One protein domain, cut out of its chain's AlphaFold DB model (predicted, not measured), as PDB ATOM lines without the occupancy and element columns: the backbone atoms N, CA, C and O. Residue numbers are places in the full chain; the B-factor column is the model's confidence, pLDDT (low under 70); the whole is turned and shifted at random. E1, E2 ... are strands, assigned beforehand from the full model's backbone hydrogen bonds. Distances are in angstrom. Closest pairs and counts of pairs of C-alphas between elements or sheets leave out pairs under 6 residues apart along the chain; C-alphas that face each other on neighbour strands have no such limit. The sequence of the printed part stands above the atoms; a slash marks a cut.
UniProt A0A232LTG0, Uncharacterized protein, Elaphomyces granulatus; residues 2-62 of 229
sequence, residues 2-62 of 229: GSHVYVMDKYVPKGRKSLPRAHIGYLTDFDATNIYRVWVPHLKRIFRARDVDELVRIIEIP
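AT A GLANCE: This is residues 2 to 62 of the 229 residues of an uncharacterized protein of Elaphomyces granulatus (UniProt A0A232LTG0). What shape is this? A strongly twisted, curled sheet of four strands folds over where E2 bends by 87 degrees, residues 52 to 53 pair back with E1, and residues 14 to 19 stick out. What makes it? The printed part has 61 residues, under half in named elements: all strand, an antiparallel meander E1 E2 E3 E4, each strand neighbouring the one before. How large? It is only just compact, close to loose: radius of gyration of the C-alphas 12.2 A, spans 40 by 23 by 21 A.

HOW THE PARTS SIT: What does E2 pair with? E2, residues 22 to 32, forms antiparallel hairpins with E1, residues 4 to 8 (N 5 to O 25, 2.8 A), and E3, residues 35 to 40 (N 26 to O 39, 2.8 A). And E4? E4, residues 45 to 49, forms an antiparallel hairpin with E3; N 47 and O 38 are 2.8 A apart.

IN THESE COORDINATES: Where does E1 begin? C-alpha 4 is at (-9.416, 89.136, 57.441). Where does E4 end? C-alpha 49 is at (-14.374, 77.362, 52.824). How long are the strands? From first to last C-alpha, E1 spans 13.3 A, E2 21.9 A, E3 15.6 A and E4 12.5 A.

THE WHOLE: Are there cuts or long links? The printed part has no cut; the E1 to E2 link, 13 residues, is long. Where is confidence low? Residues 2, 17, 19 and 53 to 62 have pLDDT under 70.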
ATOM      1  N   GLY A   2      -5.677  91.920  51.633       68.50
ATOM      2  CA  GLY A   2      -6.999  91.276  51.632       68.50
ATOM      3  C   GLY A   2      -7.740  91.305  52.976       68.50
ATOM      4  O   GLY A   2      -7.152  91.581  54.020       68.50
ATOM      5  N   SER A   3      -9.036  90.999  52.938       81.69
ATOM      6  CA  SER A   3      -9.911  90.961  54.116       81.69
ATOM      7  C   SER A   3      -9.514  89.854  55.094       81.69
ATOM      8  O   SER A   3      -9.218  88.729  54.678       81.69
ATOM      9  N   HIS A   4      -9.525  90.162  56.397       85.31
ATOM     10  CA  HIS A   4      -9.416  89.136  57.441       85.31
ATOM     11  C   HIS A   4     -10.618  88.199  57.343       85.31
ATOM     12  O   HIS A   4     -11.676  88.595  56.884       85.31
ATOM     13  N   VAL A   5     -10.480  86.943  57.733       86.69
ATOM     14  CA  VAL A   5     -11.568  85.970  57.658       86.69
ATOM     15  C   VAL A   5     -11.459  85.003  58.827       86.69
ATOM     16  O   VAL A   5     -10.363  84.562  59.172       86.69
ATOM     17  N   TYR A   6     -12.606  84.640  59.399       86.69
ATOM     18  CA  TYR A   6     -12.720  83.565  60.378       86.69
ATOM     19  C   TYR A   6     -13.264  82.310  59.695       86.69
ATOM     20  O   TYR A   6     -14.376  82.308  59.164       86.69
ATOM     21  N   VAL A   7     -12.469  81.241  59.697       84.00
ATOM     22  CA  VAL A   7     -12.856  79.936  59.145       84.00
ATOM     23  C   VAL A   7     -13.175  78.998  60.294       84.00
ATOM     24  O   VAL A   7     -12.291  78.671  61.081       84.00
ATOM     25  N   MET A   8     -14.428  78.559  60.387       83.12
ATOM     26  CA  MET A   8     -14.875  77.655  61.447       83.12
ATOM     27  C   MET A   8     -14.237  76.265  61.296       83.12
ATOM     28  O   MET A   8     -14.352  75.624  60.248       83.12
ATOM     29  N   ASP A   9     -13.622  75.772  62.368       80.00
ATOM     30  CA  ASP A   9     -13.129  74.403  62.465       80.00
ATOM     31  C   ASP A   9     -14.278  73.462  62.864       80.00
ATOM     32  O   ASP A   9     -14.841  73.520  63.965       80.00
ATOM     33  N   LYS A  10     -14.646  72.581  61.929       78.56
ATOM     34  CA  LYS A  10     -15.744  71.618  62.087       78.56
ATOM     35  C   LYS A  10     -15.350  70.414  62.949       78.56
ATOM     36  O   LYS A  10     -16.242  69.681  63.377       78.56
ATOM     37  N   TYR A  11     -14.061  70.224  63.227       77.38
ATOM     38  CA  TYR A  11     -13.542  69.079  63.974       77.38
ATOM     39  C   TYR A  11     -13.465  69.322  65.487       77.38
ATOM     40  O   TYR A  11     -13.209  68.386  66.242       77.38
ATOM     41  N   VAL A  12     -13.759  70.540  65.964       75.69
ATOM     42  CA  VAL A  12     -13.790  70.828  67.405       75.69
ATOM     43  C   VAL A  12     -14.988  70.124  68.069       75.69
ATOM     44  O   VAL A  12     -16.141  70.434  67.737       75.69
ATOM     45  N   PRO A  13     -14.765  69.222  69.050       76.69
ATOM     46  CA  PRO A  13     -15.838  68.491  69.714       76.69
ATOM     47  C   PRO A  13     -16.865  69.422  70.368       76.69
ATOM     48  O   PRO A  13     -16.517  70.386  71.064       76.69
ATOM     49  N   LYS A  14     -18.153  69.098  70.194       73.06
ATOM     50  CA  LYS A  14     -19.295  69.806  70.796       73.06
ATOM     51  C   LYS A  14     -19.308  69.587  72.317       73.06
ATOM     52  O   LYS A  14     -20.023  68.742  72.831       73.06
ATOM     53  N   GLY A  15     -18.479  70.329  73.036       70.75
ATOM     54  CA  GLY A  15     -18.325  70.208  74.489       70.75
ATOM     55  C   GLY A  15     -17.223  71.100  75.047       70.75
ATOM     56  O   GLY A  15     -17.296  71.530  76.195       70.75
ATOM     57  N   ARG A  16     -16.250  71.479  74.211       70.62
ATOM     58  CA  ARG A  16     -15.169  72.396  74.586       70.62
ATOM     59  C   ARG A  16     -15.468  73.814  74.100       70.62
ATOM     60  O   ARG A  16     -14.944  74.262  73.087       70.62
ATOM     61  N   LYS A  17     -16.346  74.514  74.826       68.06
ATOM     62  CA  LYS A  17     -16.791  75.884  74.491       68.06
ATOM     63  C   LYS A  17     -15.693  76.951  74.617       68.06
ATOM     64  O   LYS A  17     -15.868  78.037  74.084       68.06
ATOM     65  N   SER A  18     -14.605  76.652  75.326       74.50
ATOM     66  CA  SER A  18     -13.499  77.580  75.585       74.50
ATOM     67  C   SER A  18     -12.386  77.542  74.536       74.50
ATOM     68  O   SER A  18     -11.526  78.415  74.552       74.50
ATOM     69  N   LEU A  19     -12.370  76.547  73.643       68.44
ATOM     70  CA  LEU A  19     -11.347  76.467  72.601       68.44
ATOM     71  C   LEU A  19     -11.705  77.388  71.429       68.44
ATOM     72  O   LEU A  19     -12.886  77.481  71.079       68.44
ATOM     73  N   PRO A  20     -10.715  78.040  70.793       72.44
ATOM     74  CA  PRO A  20     -10.950  78.806  69.577       72.44
ATOM     75  C   PRO A  20     -11.489  77.868  68.491       72.44
ATOM     76  O   PRO A  20     -10.805  76.953  68.045       72.44
ATOM     77  N   ARG A  21     -12.751  78.077  68.094       79.62
ATOM     78  CA  ARG A  21     -13.455  77.251  67.095       79.62
ATOM     79  C   ARG A  21     -13.251  77.745  65.667       79.62
ATOM     80  O   ARG A  21     -13.861  77.205  64.755       79.62
ATOM     81  N   ALA A  22     -12.445  78.786  65.482       82.62
ATOM     82  CA  ALA A  22     -12.206  79.391  64.187       82.62
ATOM     83  C   ALA A  22     -10.728  79.737  64.010       82.62
ATOM     84  O   ALA A  22     -10.081  80.249  64.926       82.62
ATOM     85  N   HIS A  23     -10.214  79.481  62.813       85.94
ATOM     86  CA  HIS A  23      -8.909  79.949  62.377       85.94
ATOM     87  C   HIS A  23      -9.029  81.356  61.801       85.94
ATOM     88  O   HIS A  23      -9.950  81.646  61.039       85.94
ATOM     89  N   ILE A  24      -8.067  82.208  62.144       88.88
ATOM     90  CA  ILE A  24      -7.928  83.542  61.569       88.88
ATOM     91  C   ILE A  24      -7.064  83.414  60.316       88.88
ATOM     92  O   ILE A  24      -5.955  82.875  60.373       88.88
ATOM     93  N   GLY A  25      -7.571  83.891  59.186       90.25
ATOM     94  CA  GLY A  25      -6.863  83.881  57.913       90.25
ATOM     95  C   GLY A  25      -7.180  85.100  57.060       90.25
ATOM     96  O   GLY A  25      -7.872  86.020  57.491       90.25
ATOM     97  N   TYR A  26      -6.661  85.087  55.838       90.88
ATOM     98  CA  TYR A  26      -6.814  86.159  54.863       90.88
ATOM     99  C   TYR A  26      -7.482  85.627  53.605       90.88
ATOM    100  O   TYR A  26      -7.058  84.602  53.054       90.88
ATOM    101  N   LEU A  27      -8.510  86.329  53.132       90.38
ATOM    102  CA  LEU A  27      -9.103  86.026  51.837       90.38
ATOM    103  C   LEU A  27      -8.070  86.307  50.744       90.38
ATOM    104  O   LEU A  27      -7.571  87.425  50.628       90.38
ATOM    105  N   THR A  28      -7.732  85.276  49.975       90.69
ATOM    106  CA  THR A  28      -6.749  85.383  48.889       90.69
ATOM    107  C   THR A  28      -7.432  85.380  47.532       90.69
ATOM    108  O   THR A  28      -7.037  86.136  46.654       90.69
ATOM    109  N   ASP A  29      -8.433  84.514  47.358       89.50
ATOM    110  CA  ASP A  29      -9.002  84.217  46.046       89.50
ATOM    111  C   ASP A  29     -10.398  83.574  46.170       89.50
ATOM    112  O   ASP A  29     -10.839  83.194  47.266       89.50
ATOM    113  N   PHE A  30     -11.094  83.440  45.045       89.81
ATOM    114  CA  PHE A  30     -12.452  82.926  44.945       89.81
ATOM    115  C   PHE A  30     -12.568  81.911  43.814       89.81
ATOM    116  O   PHE A  30     -12.230  82.187  42.671       89.81
ATOM    117  N   ASP A  31     -13.070  80.727  44.144       85.62
ATOM    118  CA  ASP A  31     -13.112  79.591  43.218       85.62
ATOM    119  C   ASP A  31     -14.492  79.453  42.543       85.62
ATOM    120  O   ASP A  31     -14.614  79.040  41.396       85.62
ATOM    121  N   ALA A  32     -15.561  79.822  43.254       86.19
ATOM    122  CA  ALA A  32     -16.946  79.811  42.771       86.19
ATOM    123  C   ALA A  32     -17.819  80.703  43.659       86.19
ATOM    124  O   ALA A  32     -17.387  81.017  44.759       86.19
ATOM    125  N   THR A  33     -19.070  80.993  43.258       81.31
ATOM    126  CA  THR A  33     -20.016  81.955  43.882       81.31
ATOM    127  C   THR A  33     -20.085  81.949  45.421       81.31
ATOM    128  O   THR A  33     -20.414  82.961  46.031       81.31
ATOM    129  N   ASN A  34     -19.787  80.826  46.071       83.94
ATOM    130  CA  ASN A  34     -19.745  80.709  47.525       83.94
ATOM    131  C   ASN A  34     -18.551  79.893  48.054       83.94
ATOM    132  O   ASN A  34     -18.639  79.357  49.155       83.94
ATOM    133  N   ILE A  35     -17.469  79.738  47.285       88.25
ATOM    134  CA  ILE A  35     -16.276  78.979  47.685       88.25
ATOM    135  C   ILE A  35     -15.077  79.922  47.718       88.25
ATOM    136  O   ILE A  35     -14.562  80.342  46.683       88.25
ATOM    137  N   TYR A  36     -14.603  80.202  48.927       89.44
ATOM    138  CA  TYR A  36     -13.504  81.122  49.187       89.44
ATOM    139  C   TYR A  36     -12.203  80.364  49.439       89.44
ATOM    140  O   TYR A  36     -12.206  79.325  50.108       89.44
ATOM    141  N   ARG A  37     -11.084  80.903  48.944       91.00
ATOM    142  CA  ARG A  37      -9.730  80.434  49.258       91.00
ATOM    143  C   ARG A  37      -9.132  81.344  50.326       91.00
ATOM    144  O   ARG A  37      -8.850  82.518  50.081       91.00
ATOM    145  N   VAL A  38      -8.950  80.791  51.521       91.38
ATOM    146  CA  VAL A  38      -8.450  81.512  52.696       91.38
ATOM    147  C   VAL A  38      -7.063  81.001  53.045       91.38
ATOM    148  O   VAL A  38      -6.886  79.811  53.300       91.38
ATOM    149  N   TRP A  39      -6.078  81.890  53.076       93.06
ATOM    150  CA  TRP A  39      -4.741  81.565  53.555       93.06
ATOM    151  C   TRP A  39      -4.672  81.742  55.072       93.06
ATOM    152  O   TRP A  39      -4.952  82.822  55.592       93.06
ATOM    153  N   VAL A  40      -4.308  80.679  55.791       90.88
ATOM    154  CA  VAL A  40      -4.131  80.714  57.247       90.88
ATOM    155  C   VAL A  40      -2.631  80.721  57.550       90.88
ATOM    156  O   VAL A  40      -1.967  79.707  57.312       90.88
ATOM    157  N   PRO A  41      -2.076  81.818  58.098       90.75
ATOM    158  CA  PRO A  41      -0.631  81.970  58.270       90.75
ATOM    159  C   PRO A  41      -0.047  80.947  59.251       90.75
ATOM    160  O   PRO A  41       1.020  80.396  58.997       90.75
ATOM    161  N   HIS A  42      -0.764  80.624  60.332       86.75
ATOM    162  CA  HIS A  42      -0.305  79.657  61.338       86.75
ATOM    163  C   HIS A  42      -0.196  78.229  60.794       86.75
ATOM    164  O   HIS A  42       0.635  77.458  61.255       86.75
ATOM    165  N   LEU A  43      -1.003  77.893  59.787       87.88
ATOM    166  CA  LEU A  43      -1.007  76.580  59.142       87.88
ATOM    167  C   LEU A  43      -0.214  76.584  57.827       87.88
ATOM    168  O   LEU A  43      -0.066  75.534  57.211       87.88
ATOM    169  N   LYS A  44       0.258  77.763  57.380       91.88
ATOM    170  CA  LYS A  44       0.917  78.008  56.083       91.88
ATOM    171  C   LYS A  44       0.198  77.329  54.912       91.88
ATOM    172  O   LYS A  44       0.819  76.873  53.957       91.88
ATOM    173  N   ARG A  45      -1.132  77.251  54.993       90.88
ATOM    174  CA  ARG A  45      -1.967  76.476  54.075       90.88
ATOM    175  C   ARG A  45      -3.173  77.289  53.635       90.88
ATOM    176  O   ARG A  45      -3.700  78.108  54.387       90.88
ATOM    177  N   ILE A  46      -3.603  77.037  52.403       90.75
ATOM    178  CA  ILE A  46      -4.826  77.596  51.832       90.75
ATOM    179  C   ILE A  46      -5.978  76.609  52.053       90.75
ATOM    180  O   ILE A  46      -5.877  75.435  51.687       90.75
ATOM    181  N   PHE A  47      -7.075  77.095  52.626       88.00
ATOM    182  CA  PHE A  47      -8.318  76.360  52.844       88.00
ATOM    183  C   PHE A  47      -9.386  76.799  51.852       88.00
ATOM    184  O   PHE A  47      -9.487  77.977  51.519       88.00
ATOM    185  N   ARG A  48     -10.216  75.847  51.417       90.19
ATOM    186  CA  ARG A  48     -11.454  76.131  50.687       90.19
ATOM    187  C   ARG A  48     -12.605  76.099  51.683       90.19
ATOM    188  O   ARG A  48     -12.862  75.054  52.278       90.19
ATOM    189  N   ALA A  49     -13.275  77.229  51.874       85.06
ATOM    190  CA  ALA A  49     -14.374  77.362  52.824       85.06
ATOM    191  C   ALA A  49     -15.609  77.960  52.142       85.06
ATOM    192  O   ALA A  49     -15.495  78.863  51.317       85.06
ATOM    193  N   ARG A  50     -16.788  77.436  52.495       85.00
ATOM    194  CA  ARG A  50     -18.092  77.997  52.095       85.00
ATOM    195  C   ARG A  50     -18.706  78.852  53.194       85.00
ATOM    196  O   ARG A  50     -19.200  79.942  52.936       85.00
ATOM    197  N   ASP A  51     -18.619  78.348  54.420       74.19
ATOM    198  CA  ASP A  51     -19.148  78.991  55.616       74.19
ATOM    199  C   ASP A  51     -18.063  79.910  56.186       74.19
ATOM    200  O   ASP A  51     -17.247  79.505  57.017       74.19
ATOM    201  N   VAL A  52     -18.002  81.122  55.644       72.44
ATOM    202  CA  VAL A  52     -17.152  82.201  56.143       72.44
ATOM    203  C   VAL A  52     -18.047  83.190  56.878       72.44
ATOM    204  O   VAL A  52     -18.905  83.812  56.250       72.44
ATOM    205  N   ASP A  53     -17.857  83.327  58.192       68.94
ATOM    206  CA  ASP A  53     -18.635  84.274  58.991       68.94
ATOM    207  C   ASP A  53     -18.267  85.717  58.603       68.94
ATOM    208  O   ASP A  53     -17.112  86.147  58.668       68.94
ATOM    209  N   GLU A  54     -19.287  86.463  58.175       55.12
ATOM    210  CA  GLU A  54     -19.200  87.745  57.464       55.12
ATOM    211  C   GLU A  54     -18.859  88.956  58.340       55.12
ATOM    212  O   GLU A  54     -18.909  90.087  57.857       55.12
ATOM    213  N   LEU A  55     -18.436  88.758  59.597       52.25
ATOM    214  CA  LEU A  55     -17.905  89.853  60.429       52.25
ATOM    215  C   LEU A  55     -16.734  90.593  59.753       52.25
ATOM    216  O   LEU A  55     -16.348  91.667  60.199       52.25
ATOM    217  N   VAL A  56     -16.205  90.047  58.654       50.06
ATOM    218  CA  VAL A  56     -15.213  90.684  57.799       50.06
ATOM    219  C   VAL A  56     -15.571  90.582  56.305       50.06
ATOM    220  O   VAL A  56     -14.781  90.140  55.473       50.06
ATOM    221  N   ARG A  57     -16.785  90.992  55.924       45.72
ATOM    222  CA  ARG A  57     -17.070  91.351  54.519       45.72
ATOM    223  C   ARG A  57     -16.850  92.827  54.192       45.72
ATOM    224  O   ARG A  57     -16.979  93.201  53.035       45.72
ATOM    225  N   ILE A  58     -16.458  93.647  55.164       40.31
ATOM    226  CA  ILE A  58     -16.233  95.079  54.956       40.31
ATOM    227  C   ILE A  58     -14.772  95.399  55.274       40.31
ATOM    228  O   ILE A  58     -14.422  95.820  56.371       40.31
ATOM    229  N   ILE A  59     -13.904  95.166  54.295       39.34
ATOM    230  CA  ILE A  59     -12.907  96.182  53.980       39.34
ATOM    231  C   ILE A  59     -13.454  96.804  52.705       39.34
ATOM    232  O   ILE A  59     -13.315  96.233  51.623       39.34
ATOM    233  N   GLU A  60     -14.151  97.933  52.851       36.28
ATOM    234  CA  GLU A  60     -14.150  98.928  51.787       36.28
ATOM    235  C   GLU A  60     -12.684  99.096  51.402       36.28
ATOM    236  O   GLU A  60     -11.849  99.444  52.239       36.28
ATOM    237  N   ILE A  61     -12.351  98.747  50.164       45.31
ATOM    238  CA  ILE A  61     -11.136  99.252  49.543       45.31
ATOM    239  C   ILE A  61     -11.278 100.766  49.718       45.31
ATOM    240  O   ILE A  61     -12.242 101.294  49.165       45.31
ATOM    241  N   PRO A  62     -10.450 101.456  50.532       44.06
ATOM    242  CA  PRO A  62     -10.527 102.904  50.571       44.06
ATOM    243  C   PRO A  62     -10.353 103.330  49.123       44.06
ATOM    244  O   PRO A  62      -9.351 102.947  48.508       44.06
TER     245      PRO A  62